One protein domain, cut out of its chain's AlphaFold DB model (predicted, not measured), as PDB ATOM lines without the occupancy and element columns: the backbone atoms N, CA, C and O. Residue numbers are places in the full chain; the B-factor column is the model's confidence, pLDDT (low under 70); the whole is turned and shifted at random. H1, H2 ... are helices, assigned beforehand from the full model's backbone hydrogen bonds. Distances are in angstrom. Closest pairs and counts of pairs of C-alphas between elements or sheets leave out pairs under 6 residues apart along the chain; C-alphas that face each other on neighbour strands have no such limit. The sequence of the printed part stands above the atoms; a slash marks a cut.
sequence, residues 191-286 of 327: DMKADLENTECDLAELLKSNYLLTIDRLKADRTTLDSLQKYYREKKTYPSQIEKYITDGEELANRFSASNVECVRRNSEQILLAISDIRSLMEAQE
ATOM      1  N   ASP A 191     158.582 146.062  88.439       52.47
ATOM      2  CA  ASP A 191     157.251 146.625  88.727       52.47
ATOM      3  C   ASP A 191     156.104 145.630  88.444       52.47
ATOM      4  O   ASP A 191     155.110 145.604  89.163       52.47
ATOM      5  N   MET A 192     156.268 144.719  87.475       49.94
ATOM      6  CA  MET A 192     155.250 143.699  87.160       49.94
ATOM      7  C   MET A 192     155.230 142.556  88.182       49.94
ATOM      8  O   MET A 192     154.197 141.923  88.391       49.94
ATOM      9  N   LYS A 193     156.363 142.303  88.854       53.75
ATOM     10  CA  LYS A 193     156.444 141.328  89.950       53.75
ATOM     11  C   LYS A 193     155.658 141.811  91.172       53.75
ATOM     12  O   LYS A 193     154.944 141.018  91.774       53.75
ATOM     13  N   ALA A 194     155.751 143.101  91.494       59.09
ATOM     14  CA  ALA A 194     154.986 143.701  92.583       59.09
ATOM     15  C   ALA A 194     153.472 143.685  92.296       59.09
ATOM     16  O   ALA A 194     152.689 143.333  93.175       59.09
ATOM     17  N   ASP A 195     153.055 143.979  91.060       59.78
ATOM     18  CA  ASP A 195     151.640 143.917  90.662       59.78
ATOM     19  C   ASP A 195     151.075 142.487  90.683       59.78
ATOM     20  O   ASP A 195     149.914 142.274  91.053       59.78
ATOM     21  N   LEU A 196     151.896 141.489  90.337       60.59
ATOM     22  CA  LEU A 196     151.517 140.080  90.420       60.59
ATOM     23  C   LEU A 196     151.367 139.625  91.879       60.59
ATOM     24  O   LEU A 196     150.350 139.024  92.219       60.59
ATOM     25  N   GLU A 197     152.321 139.970  92.748       70.06
ATOM     26  CA  GLU A 197     152.243 139.679  94.185       70.06
ATOM     27  C   GLU A 197     151.009 140.342  94.823       70.06
ATOM     28  O   GLU A 197     150.274 139.682  95.556       70.06
ATOM     29  N   ASN A 198     150.707 141.599  94.475       71.94
ATOM     30  CA  ASN A 198     149.505 142.302  94.940       71.94
ATOM     31  C   ASN A 198     148.209 141.629  94.457       71.94
ATOM     32  O   ASN A 198     147.271 141.458  95.232       71.94
ATOM     33  N   THR A 199     148.165 141.174  93.202       69.25
ATOM     34  CA  THR A 199     146.995 140.461  92.659       69.25
ATOM     35  C   THR A 199     146.784 139.109  93.348       69.25
ATOM     36  O   THR A 199     145.648 138.710  93.613       69.25
ATOM     37  N   GLU A 200     147.866 138.396  93.674       68.69
ATOM     38  CA  GLU A 200     147.801 137.163  94.462       68.69
ATOM     39  C   GLU A 200     147.300 137.426  95.892       68.69
ATOM     40  O   GLU A 200     146.494 136.642  96.405       68.69
ATOM     41  N   CYS A 201     147.694 138.549  96.508       77.19
ATOM     42  CA  CYS A 201     147.157 138.989  97.800       77.19
ATOM     43  C   CYS A 201     145.644 139.219  97.745       77.19
ATOM     44  O   CYS A 201     144.917 138.659  98.570       77.19
ATOM     45  N   ASP A 202     145.175 139.998  96.767       75.38
ATOM     46  CA  ASP A 202     143.759 140.339  96.607       75.38
ATOM     47  C   ASP A 202     142.913 139.083  96.369       75.38
ATOM     48  O   ASP A 202     141.843 138.903  96.961       75.38
ATOM     49  N   LEU A 203     143.410 138.156  95.544       70.75
ATOM     50  CA  LEU A 203     142.731 136.891  95.281       70.75
ATOM     51  C   LEU A 203     142.657 136.014  96.536       70.75
ATOM     52  O   LEU A 203     141.602 135.443  96.835       70.75
ATOM     53  N   ALA A 204     143.756 135.903  97.282       75.38
ATOM     54  CA  ALA A 204     143.783 135.138  98.521       75.38
ATOM     55  C   ALA A 204     142.848 135.740  99.579       75.38
ATOM     56  O   ALA A 204     142.159 135.003 100.291       75.38
ATOM     57  N   GLU A 205     142.766 137.069  99.649       79.00
ATOM     58  CA  GLU A 205     141.848 137.768 100.538       79.00
ATOM     59  C   GLU A 205     140.381 137.550 100.151       79.00
ATOM     60  O   GLU A 205     139.553 137.297 101.032       79.00
ATOM     61  N   LEU A 206     140.050 137.570  98.858       77.19
ATOM     62  CA  LEU A 206     138.698 137.290  98.369       77.19
ATOM     63  C   LEU A 206     138.263 135.851  98.664       77.19
ATOM     64  O   LEU A 206     137.159 135.635  99.166       77.19
ATOM     65  N   LEU A 207     139.127 134.870  98.394       76.25
ATOM     66  CA  LEU A 207     138.844 133.456  98.655       76.25
ATOM     67  C   LEU A 207     138.660 133.188 100.152       76.25
ATOM     68  O   LEU A 207     137.677 132.558 100.546       76.25
ATOM     69  N   LYS A 208     139.542 133.744 100.992       84.81
ATOM     70  CA  LYS A 208     139.378 133.730 102.450       84.81
ATOM     71  C   LYS A 208     138.045 134.358 102.856       84.81
ATOM     72  O   LYS A 208     137.283 133.745 103.595       84.81
ATOM     73  N   SER A 209     137.745 135.565 102.381       81.06
ATOM     74  CA  SER A 209     136.535 136.298 102.772       81.06
ATOM     75  C   SER A 209     135.260 135.556 102.370       81.06
ATOM     76  O   SER A 209     134.298 135.525 103.133       81.06
ATOM     77  N   ASN A 210     135.256 134.902 101.208       78.38
ATOM     78  CA  ASN A 210     134.144 134.063 100.769       78.38
ATOM     79  C   ASN A 210     133.952 132.831 101.673       78.38
ATOM     80  O   ASN A 210     132.820 132.502 102.047       78.38
ATOM     81  N   TYR A 211     135.059 132.192 102.068       79.50
ATOM     82  CA  TYR A 211     135.049 131.063 102.996       79.50
ATOM     83  C   TYR A 211     134.495 131.482 104.369       79.50
ATOM     84  O   TYR A 211     133.526 130.904 104.861       79.50
ATOM     85  N   LEU A 212     135.017 132.573 104.938       82.00
ATOM     86  CA  LEU A 212     134.558 133.119 106.219       82.00
ATOM     87  C   LEU A 212     133.082 133.534 106.187       82.00
ATOM     88  O   LEU A 212     132.327 133.180 107.088       82.00
ATOM     89  N   LEU A 213     132.629 134.200 105.121       83.12
ATOM     90  CA  LEU A 213     131.235 134.627 104.983       83.12
ATOM     91  C   LEU A 213     130.256 133.446 105.000       83.12
ATOM     92  O   LEU A 213     129.154 133.548 105.540       83.12
ATOM     93  N   THR A 214     130.637 132.323 104.396       78.25
ATOM     94  CA  THR A 214     129.812 131.109 104.390       78.25
ATOM     95  C   THR A 214     129.696 130.523 105.798       78.25
ATOM     96  O   THR A 214     128.607 130.122 106.211       78.25
ATOM     97  N   ILE A 215     130.786 130.556 106.567       79.12
ATOM     98  CA  ILE A 215     130.807 130.132 107.972       79.12
ATOM     99  C   ILE A 215     129.967 131.067 108.838       79.12
ATOM    100  O   ILE A 215     129.176 130.596 109.652       79.12
ATOM    101  N   ASP A 216     130.067 132.377 108.641       81.94
ATOM    102  CA  ASP A 216     129.272 133.351 109.389       81.94
ATOM    103  C   ASP A 216     127.776 133.217 109.085       81.94
ATOM    104  O   ASP A 216     126.946 133.297 109.993       81.94
ATOM    105  N   ARG A 217     127.410 132.921 107.831       83.44
ATOM    106  CA  ARG A 217     126.023 132.597 107.457       83.44
ATOM    107  C   ARG A 217     125.532 131.321 108.134       83.44
ATOM    108  O   ARG A 217     124.412 131.305 108.638       83.44
ATOM    109  N   LEU A 218     126.370 130.288 108.198       79.69
ATOM    110  CA  LEU A 218     126.056 129.055 108.920       79.69
ATOM    111  C   LEU A 218     125.885 129.306 110.428       79.69
ATOM    112  O   LEU A 218     124.939 128.805 111.029       79.69
ATOM    113  N   LYS A 219     126.757 130.121 111.035       78.44
ATOM    114  CA  LYS A 219     126.662 130.547 112.443       78.44
ATOM    115  C   LYS A 219     125.379 131.346 112.714       78.44
ATOM    116  O   LYS A 219     124.790 131.220 113.792       78.44
ATOM    117  N   ALA A 220     124.953 132.174 111.760       79.75
ATOM    118  CA  ALA A 220     123.753 132.998 111.868       79.75
ATOM    119  C   ALA A 220     122.453 132.184 111.722       79.75
ATOM    120  O   ALA A 220     121.467 132.486 112.400       79.75
ATOM    121  N   ASP A 221     122.441 131.138 110.890       82.25
ATOM    122  CA  ASP A 221     121.292 130.241 110.747       82.25
ATOM    123  C   ASP A 221     121.251 129.176 111.852       82.25
ATOM    124  O   ASP A 221     121.666 128.025 111.693       82.25
ATOM    125  N   ARG A 222     120.675 129.571 112.991       78.69
ATOM    126  CA  ARG A 222     120.511 128.710 114.170       78.69
ATOM    127  C   ARG A 222     119.753 127.417 113.884       78.69
ATOM    128  O   ARG A 222     120.100 126.392 114.452       78.69
ATOM    129  N   THR A 223     118.761 127.440 112.994       78.44
ATOM    130  CA  THR A 223     117.931 126.251 112.728       78.44
ATOM    131  C   THR A 223     118.748 125.185 112.009       78.44
ATOM    132  O   THR A 223     118.729 124.009 112.382       78.44
ATOM    133  N   THR A 224     119.496 125.610 110.992       79.56
ATOM    134  CA  THR A 224     120.394 124.733 110.242       79.56
ATOM    135  C   THR A 224     121.533 124.244 111.133       79.56
ATOM    136  O   THR A 224     121.787 123.039 111.179       79.56
ATOM    137  N   LEU A 225     122.155 125.131 111.915       83.81
ATOM    138  CA  LEU A 225     123.219 124.767 112.851       83.81
ATOM    139  C   LEU A 225     122.755 123.730 113.889       83.81
ATOM    140  O   LEU A 225     123.423 122.713 114.068       83.81
ATOM    141  N   ASP A 226     121.589 123.919 114.511       81.69
ATOM    142  CA  ASP A 226     121.043 122.989 115.510       81.69
ATOM    143  C   ASP A 226     120.776 121.598 114.912       81.69
ATOM    144  O   ASP A 226     121.053 120.568 115.542       81.69
ATOM    145  N   SER A 227     120.270 121.552 113.674       83.88
ATOM    146  CA  SER A 227     120.038 120.305 112.936       83.88
ATOM    147  C   SER A 227     121.348 119.580 112.615       83.88
ATOM    148  O   SER A 227     121.443 118.361 112.781       83.88
ATOM    149  N   LEU A 228     122.370 120.314 112.177       83.56
ATOM    150  CA  LEU A 228     123.683 119.763 111.843       83.56
ATOM    151  C   LEU A 228     124.419 119.247 113.088       83.56
ATOM    152  O   LEU A 228     124.955 118.138 113.072       83.56
ATOM    153  N   GLN A 229     124.367 119.990 114.195       87.12
ATOM    154  CA  GLN A 229     124.888 119.536 115.483       87.12
ATOM    155  C   GLN A 229     124.157 118.280 115.977       87.12
ATOM    156  O   GLN A 229     124.778 117.354 116.495       87.12
ATOM    157  N   LYS A 230     122.826 118.216 115.817       86.25
ATOM    158  CA  LYS A 230     122.043 117.026 116.177       86.25
ATOM    159  C   LYS A 230     122.484 115.809 115.366       86.25
ATOM    160  O   LYS A 230     122.731 114.761 115.959       86.25
ATOM    161  N   TYR A 231     122.648 115.969 114.055       86.38
ATOM    162  CA  TYR A 231     123.159 114.913 113.186       86.38
ATOM    163  C   TYR A 231     124.530 114.407 113.658       86.38
ATOM    164  O   TYR A 231     124.712 113.202 113.845       86.38
ATOM    165  N   TYR A 232     125.474 115.318 113.923       86.12
ATOM    166  CA  TYR A 232     126.810 114.953 114.400       86.12
ATOM    167  C   TYR A 232     126.759 114.231 115.755       86.12
ATOM    168  O   TYR A 232     127.457 113.241 115.964       86.12
ATOM    169  N   ARG A 233     125.886 114.649 116.679       84.19
ATOM    170  CA  ARG A 233     125.708 113.964 117.972       84.19
ATOM    171  C   ARG A 233     125.228 112.523 117.816       84.19
ATOM    172  O   ARG A 233     125.733 111.653 118.525       84.19
ATOM    173  N   GLU A 234     124.276 112.290 116.916       87.06
ATOM    174  CA  GLU A 234     123.665 110.977 116.681       87.06
ATOM    175  C   GLU A 234     124.584 110.026 115.909       87.06
ATOM    176  O   GLU A 234     124.625 108.834 116.205       87.06
ATOM    177  N   LYS A 235     125.309 110.540 114.909       88.00
ATOM    178  CA  LYS A 235     126.111 109.723 113.987       88.00
ATOM    179  C   LYS A 235     127.607 109.730 114.282       88.00
ATOM    180  O   LYS A 235     128.309 108.864 113.775       88.00
ATOM    181  N   LYS A 236     128.082 110.678 115.097       88.44
ATOM    182  CA  LYS A 236     129.510 110.942 115.361       88.44
ATOM    183  C   LYS A 236     130.329 111.185 114.089       88.44
ATOM    184  O   LYS A 236     131.534 110.965 114.072       88.44
ATOM    185  N   THR A 237     129.667 111.651 113.035       88.25
ATOM    186  CA  THR A 237     130.258 111.985 111.739       88.25
ATOM    187  C   THR A 237     129.644 113.271 111.201       88.25
ATOM    188  O   THR A 237     128.500 113.619 111.519       88.25
ATOM    189  N   TYR A 238     130.411 113.994 110.388       86.12
ATOM    190  CA  TYR A 238     129.926 115.181 109.695       86.12
ATOM    191  C   TYR A 238     128.972 114.776 108.558       86.12
ATOM    192  O   TYR A 238     129.176 113.749 107.911       86.12
ATOM    193  N   PRO A 239     127.918 115.561 108.273       87.12
ATOM    194  CA  PRO A 239     127.194 115.438 107.014       87.12
ATOM    195  C   PRO A 239     128.152 115.617 105.833       87.12
ATOM    196  O   PRO A 239     129.021 116.486 105.883       87.12
ATOM    197  N   SER A 240     127.950 114.869 104.747       80.88
ATOM    198  CA  SER A 240     128.870 114.842 103.596       80.88
ATOM    199  C   SER A 240     129.179 116.220 103.000       80.88
ATOM    200  O   SER A 240     130.288 116.469 102.540       80.88
ATOM    201  N   GLN A 241     128.214 117.143 103.030       82.56
ATOM    202  CA  GLN A 241     128.401 118.518 102.557       82.56
ATOM    203  C   GLN A 241     129.323 119.336 103.475       82.56
ATOM    204  O   GLN A 241     130.127 120.118 102.981       82.56
ATOM    205  N   ILE A 242     129.229 119.138 104.795       84.88
ATOM    206  CA  ILE A 242     130.084 119.806 105.787       84.88
ATOM    207  C   ILE A 242     131.485 119.203 105.769       84.88
ATOM    208  O   ILE A 242     132.465 119.937 105.798       84.88
ATOM    209  N   GLU A 243     131.579 117.878 105.669       85.31
ATOM    210  CA  GLU A 243     132.850 117.171 105.529       85.31
ATOM    211  C   GLU A 243     133.612 117.657 104.294       85.31
ATOM    212  O   GLU A 243     134.748 118.105 104.414       85.31
ATOM    213  N   LYS A 244     132.942 117.699 103.135       83.88
ATOM    214  CA  LYS A 244     133.521 118.242 101.906       83.88
ATOM    215  C   LYS A 244     133.968 119.696 102.072       83.88
ATOM    216  O   LYS A 244     135.061 120.044 101.652       83.88
ATOM    217  N   TYR A 245     133.154 120.538 102.708       83.25
ATOM    218  CA  TYR A 245     133.489 121.949 102.918       83.25
ATOM    219  C   TYR A 245     134.712 122.155 103.832       83.25
ATOM    220  O   TYR A 245     135.509 123.072 103.615       83.25
ATOM    221  N   ILE A 246     134.878 121.296 104.844       85.19
ATOM    222  CA  ILE A 246     136.072 121.258 105.697       85.19
ATOM    223  C   ILE A 246     137.284 120.829 104.866       85.19
ATOM    224  O   ILE A 246     138.291 121.530 104.879       85.19
ATOM    225  N   THR A 247     137.179 119.735 104.106       86.81
ATOM    226  CA  THR A 247     138.274 119.226 103.265       86.81
ATOM    227  C   THR A 247     138.717 120.240 102.209       86.81
ATOM    228  O   THR A 247     139.911 120.508 102.090       86.81
ATOM    229  N   ASP A 248     137.775 120.859 101.494       84.19
ATOM    230  CA  ASP A 248     138.063 121.885 100.484       84.19
ATOM    231  C   ASP A 248     138.752 123.111 101.129       84.19
ATOM    232  O   ASP A 248     139.660 123.710 100.548       84.19
ATOM    233  N   GLY A 249     138.359 123.468 102.358       84.38
ATOM    234  CA  GLY A 249     139.001 124.528 103.140       84.38
ATOM    235  C   GLY A 249     140.421 124.184 103.593       84.38
ATOM    236  O   GLY A 249     141.310 125.030 103.502       84.38
ATOM    237  N   GLU A 250     140.658 122.954 104.057       87.56
ATOM    238  CA  GLU A 250     141.996 122.471 104.430       87.56
ATOM    239  C   GLU A 250     142.926 122.448 103.212       87.56
ATOM    240  O   GLU A 250     144.079 122.873 103.301       87.56
ATOM    241  N   GLU A 251     142.425 122.021 102.051       87.12
ATOM    242  CA  GLU A 251     143.176 122.065 100.796       87.12
ATOM    243  C   GLU A 251     143.528 123.507 100.402       87.12
ATOM    244  O   GLU A 251     144.680 123.793 100.060       87.12
ATOM    245  N   LEU A 252     142.568 124.432 100.489       84.69
ATOM    246  CA  LEU A 252     142.792 125.849 100.208       84.69
ATOM    247  C   LEU A 252     143.841 126.456 101.151       84.69
ATOM    248  O   LEU A 252     144.767 127.127 100.696       84.69
ATOM    249  N   ALA A 253     143.739 126.177 102.452       86.12
ATOM    250  CA  ALA A 253     144.701 126.642 103.442       86.12
ATOM    251  C   ALA A 253     146.110 126.087 103.183       86.12
ATOM    252  O   ALA A 253     147.082 126.841 103.273       86.12
ATOM    253  N   ASN A 254     146.231 124.812 102.810       86.00
ATOM    254  CA  ASN A 254     147.512 124.187 102.467       86.00
ATOM    255  C   ASN A 254     148.130 124.781 101.194       86.00
ATOM    256  O   ASN A 254     149.340 124.989 101.121       86.00
ATOM    257  N   ARG A 255     147.306 125.109 100.192       83.12
ATOM    258  CA  ARG A 255     147.768 125.818  98.989       83.12
ATOM    259  C   ARG A 255     148.261 127.226  99.324       83.12
ATOM    260  O   ARG A 255     149.259 127.666  98.766       83.12
ATOM    261  N   PHE A 256     147.597 127.916 100.251       86.94
ATOM    262  CA  PHE A 256     148.011 129.249 100.693       86.94
ATOM    263  C   PHE A 256     149.294 129.213 101.526       86.94
ATOM    264  O   PHE A 256     150.163 130.058 101.329       86.94
ATOM    265  N   SER A 257     149.451 128.232 102.420       85.19
ATOM    266  CA  SER A 257     150.651 128.111 103.258       85.19
ATOM    267  C   SER A 257     151.908 127.754 102.461       85.19
ATOM    268  O   SER A 257     153.003 128.138 102.864       85.19
ATOM    269  N   ALA A 258     151.749 127.070 101.323       84.75
ATOM    270  CA  ALA A 258     152.823 126.727 100.394       84.75
ATOM    271  C   ALA A 258     153.181 127.850  99.394       84.75
ATOM    272  O   ALA A 258     154.085 127.663  98.579       84.75
ATOM    273  N   SER A 259     152.484 128.993  99.421       83.81
ATOM    274  CA  SER A 259     152.787 130.125  98.539       83.81
ATOM    275  C   SER A 259     154.084 130.832  98.945       83.81
ATOM    276  O   SER A 259     154.370 131.011 100.129       83.81
ATOM    277  N   ASN A 260     154.838 131.300  97.948       79.81
ATOM    278  CA  ASN A 260     156.028 132.134  98.145       79.81
ATOM    279  C   ASN A 260     155.683 133.605  98.449       79.81
ATOM    280  O   ASN A 260     156.586 134.393  98.732       79.81
ATOM    281  N   VAL A 261     154.398 133.982  98.394       81.56
ATOM    282  CA  VAL A 261     153.921 135.345  98.652       81.56
ATOM    283  C   VAL A 261     153.371 135.456 100.075       81.56
ATOM    284  O   VAL A 261     152.401 134.803 100.466       81.56
ATOM    285  N   GLU A 262     153.994 136.327 100.866       82.44
ATOM    286  CA  GLU A 262     153.777 136.439 102.311       82.44
ATOM    287  C   GLU A 262     152.323 136.773 102.702       82.44
ATOM    288  O   GLU A 262     151.799 136.226 103.672       82.44
ATOM    289  N   CYS A 263     151.638 137.637 101.947       81.44
ATOM    290  CA  CYS A 263     150.235 137.987 102.204       81.44
ATOM    291  C   CYS A 263     149.282 136.792 102.000       81.44
ATOM    292  O   CYS A 263     148.347 136.609 102.779       81.44
ATOM    293  N   VAL A 264     149.550 135.945 100.999       80.75
ATOM    294  CA  VAL A 264     148.773 134.735 100.702       80.75
ATOM    295  C   VAL A 264     148.943 133.741 101.842       80.75
ATOM    296  O   VAL A 264     147.959 133.219 102.370       80.75
ATOM    297  N   ARG A 265     150.186 133.563 102.303       86.31
ATOM    298  CA  ARG A 265     150.532 132.676 103.417       86.31
ATOM    299  C   ARG A 265     149.787 133.034 104.704       86.31
ATOM    300  O   ARG A 265     149.272 132.141 105.373       86.31
ATOM    301  N   ARG A 266     149.653 134.327 105.027       85.88
ATOM    302  CA  ARG A 266     148.912 134.798 106.218       85.88
ATOM    303  C   ARG A 266     147.413 134.496 106.173       85.88
ATOM    304  O   ARG A 266     146.798 134.322 107.222       85.88
ATOM    305  N   ASN A 267     146.814 134.398 104.986       83.62
ATOM    306  CA  ASN A 267     145.392 134.069 104.859       83.62
ATOM    307  C   ASN A 267     145.095 132.592 105.196       83.62
ATOM    308  O   ASN A 267     143.975 132.283 105.598       83.62
ATOM    309  N   SER A 268     146.089 131.698 105.094       87.19
ATOM    310  CA  SER A 268     145.963 130.277 105.464       87.19
ATOM    311  C   SER A 268     145.539 130.091 106.925       87.19
ATOM    312  O   SER A 268     144.609 129.341 107.217       87.19
ATOM    313  N   GLU A 269     146.159 130.839 107.843       86.81
ATOM    314  CA  GLU A 269     145.892 130.740 109.282       86.81
ATOM    315  C   GLU A 269     144.433 131.080 109.617       86.81
ATOM    316  O   GLU A 269     143.790 130.372 110.389       86.81
ATOM    317  N   GLN A 270     143.871 132.108 108.976       85.12
ATOM    318  CA  GLN A 270     142.477 132.499 109.202       85.12
ATOM    319  C   GLN A 270     141.485 131.446 108.694       85.12
ATOM    320  O   GLN A 270     140.455 131.223 109.328       85.12
ATOM    321  N   ILE A 271     141.797 130.769 107.587       83.38
ATOM    322  CA  ILE A 271     140.972 129.670 107.065       83.38
ATOM    323  C   ILE A 271     141.030 128.470 108.020       83.38
ATOM    324  O   ILE A 271     139.986 127.913 108.361       83.38
ATOM    325  N   LEU A 272     142.217 128.110 108.519       87.12
ATOM    326  CA  LEU A 272     142.382 127.019 109.491       87.12
ATOM    327  C   LEU A 272     141.665 127.302 110.815       87.12
ATOM    328  O   LEU A 272     141.019 126.407 111.364       87.12
ATOM    329  N   LEU A 273     141.721 128.543 111.308       87.25
ATOM    330  CA  LEU A 273     140.954 128.969 112.480       87.25
ATOM    331  C   LEU A 273     139.448 128.821 112.240       87.25
ATOM    332  O   LEU A 273     138.740 128.284 113.084       87.25
ATOM    333  N   ALA A 274     138.959 129.215 111.065       82.94
ATOM    334  CA  ALA A 274     137.546 129.096 110.731       82.94
ATOM    335  C   ALA A 274     137.081 127.631 110.588       82.94
ATOM    336  O   ALA A 274     135.961 127.288 110.970       82.94
ATOM    337  N   ILE A 275     137.950 126.740 110.102       87.06
ATOM    338  CA  ILE A 275     137.707 125.290 110.082       87.06
ATOM    339  C   ILE A 275     137.647 124.734 111.507       87.06
ATOM    340  O   ILE A 275     136.749 123.951 111.828       87.06
ATOM    341  N   SER A 276     138.569 125.155 112.376       86.12
ATOM    342  CA  SER A 276     138.557 124.789 113.795       86.12
ATOM    343  C   SER A 276     137.270 125.253 114.482       86.12
ATOM    344  O   SER A 276     136.642 124.469 115.196       86.12
ATOM    345  N   ASP A 277     136.811 126.468 114.176       83.44
ATOM    346  CA  ASP A 277     135.528 127.006 114.627       83.44
ATOM    347  C   ASP A 277     134.350 126.133 114.182       83.44
ATOM    348  O   ASP A 277     133.487 125.825 115.002       83.44
ATOM    349  N   ILE A 278     134.290 125.702 112.913       84.00
ATOM    350  CA  ILE A 278     133.224 124.803 112.435       84.00
ATOM    351  C   ILE A 278     133.235 123.495 113.230       84.00
ATOM    352  O   ILE A 278     132.181 123.061 113.699       84.00
ATOM    353  N   ARG A 279     134.407 122.870 113.396       86.75
ATOM    354  CA  ARG A 279     134.539 121.618 114.158       86.75
ATOM    355  C   ARG A 279     134.053 121.808 115.590       86.75
ATOM    356  O   ARG A 279     133.170 121.083 116.034       86.75
ATOM    357  N   SER A 280     134.529 122.855 116.262       84.81
ATOM    358  CA  SER A 280     134.124 123.197 117.627       84.81
ATOM    359  C   SER A 280     132.623 123.470 117.743       84.81
ATOM    360  O   SER A 280     131.977 122.973 118.662       84.81
ATOM    361  N   LEU A 281     132.031 124.199 116.793       83.38
ATOM    362  CA  LEU A 281     130.593 124.473 116.767       83.38
ATOM    363  C   LEU A 281     129.759 123.206 116.603       83.38
ATOM    364  O   LEU A 281     128.691 123.104 117.198       83.38
ATOM    365  N   MET A 282     130.215 122.261 115.787       81.94
ATOM    366  CA  MET A 282     129.507 121.007 115.516       81.94
ATOM    367  C   MET A 282     129.663 120.009 116.668       81.94
ATOM    368  O   MET A 282     128.724 119.285 117.004       81.94
ATOM    369  N   GLU A 283     130.837 120.015 117.297       83.75
ATOM    370  CA  GLU A 283     131.208 119.172 118.433       83.75
ATOM    371  C   GLU A 283     130.756 119.745 119.782       83.75
ATOM    372  O   GLU A 283     130.791 119.034 120.791       83.75
ATOM    373  N   ALA A 284     130.294 120.999 119.808       72.94
ATOM    374  CA  ALA A 284     129.785 121.656 121.000       72.94
ATOM    375  C   ALA A 284     128.717 120.783 121.676       72.94
ATOM    376  O   ALA A 284     127.640 120.509 121.129       72.94
ATOM    377  N   GLN A 285     129.021 120.326 122.892       59.25
ATOM    378  CA  GLN A 285     128.053 119.623 123.722       59.25
ATOM    379  C   GLN A 285     126.918 120.578 124.096       59.25
ATOM    380  O   GLN A 285     127.145 121.770 124.321       59.25
ATOM    381  N   GLU A 286     125.686 120.060 124.187       56.41
ATOM    382  CA  GLU A 286     124.616 120.842 124.798       56.41
ATOM    383  C   GLU A 286     125.078 121.302 126.181       56.41
ATOM    384  O   GLU A 286     125.523 120.509 127.012       56.41
TER     385      GLU A 286
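What this domain is: This is residues 191 to 286 of the 327 residues of an uncharacterized protein of Ignavibacteria bacterium (UniProt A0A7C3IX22). Three helices, H1, H3 and H4, run lengthwise as a loose up-and-down bundle, each running against the one before it in the chain, and H2 crosses one end. The long H1 makes most of the length, and H4 is the hub, touching the other three helices. The 96 printed residues include four named helices, H1 to H4 in chain order, and no named strand; the class is all helix. The whole is loose, a rod spanning 56 by 22 by 19 A, with a radius of gyration of the C-alphas of 15.8 A.

Where its parts are: H1, residues 191 to 220, is 42.9 A long and begins at C-alpha 191 (157.251, 146.625, 88.727). H4, residues 262 to 283, is 32.7 A long and ends at C-alpha 283 (131.208, 119.172, 118.433). H3, residues 240 to 257, is 25.5 A long. H2, residues 222 to 235, is 19.8 A long and begins at C-alpha 222 (120.511, 128.710, 114.170).

How they stand to each other: H1 touches H4 at a shallow tilt of 11 degrees, the same way; their closest C-alphas, Cys 201 and Val 264, are 5.4 A apart. H3 and H4 form a helical hairpin, opposite ways at 25 degrees, with C-alphas 253 and 268 closest at 4.3 A. H1 and H3 are close but not clearly touching, with C-alphas 204 and 256 closest at 7.6 A. H2 touches residues 281 to 283 of H4, only just about perpendicular at 71 degrees; C-alphas 229 and 282 are closest at 4.8 A. H1 and H2 only just touch, with 3 pairs of C-alphas within 8 A, and only at the corner, C-alphas 218 and 225 being closest at 6.5 A. H2 and H3 are apart. Every O i to N i+4 pair is within hydrogen-bond range in H1, H2 and H3, and 15 of 18 are in H4.

The domain as a whole: The two C-alphas farthest apart, Asp 191 and Glu 234, are 56.4 A apart. The printed part has no cut, and the links H1 to H2, H2 to H3 and H3 to H4 are tight. Mean pLDDT of the printed part is 80.3; residues 191 to 196, 199 to 200 and 285 to 286 are under 70.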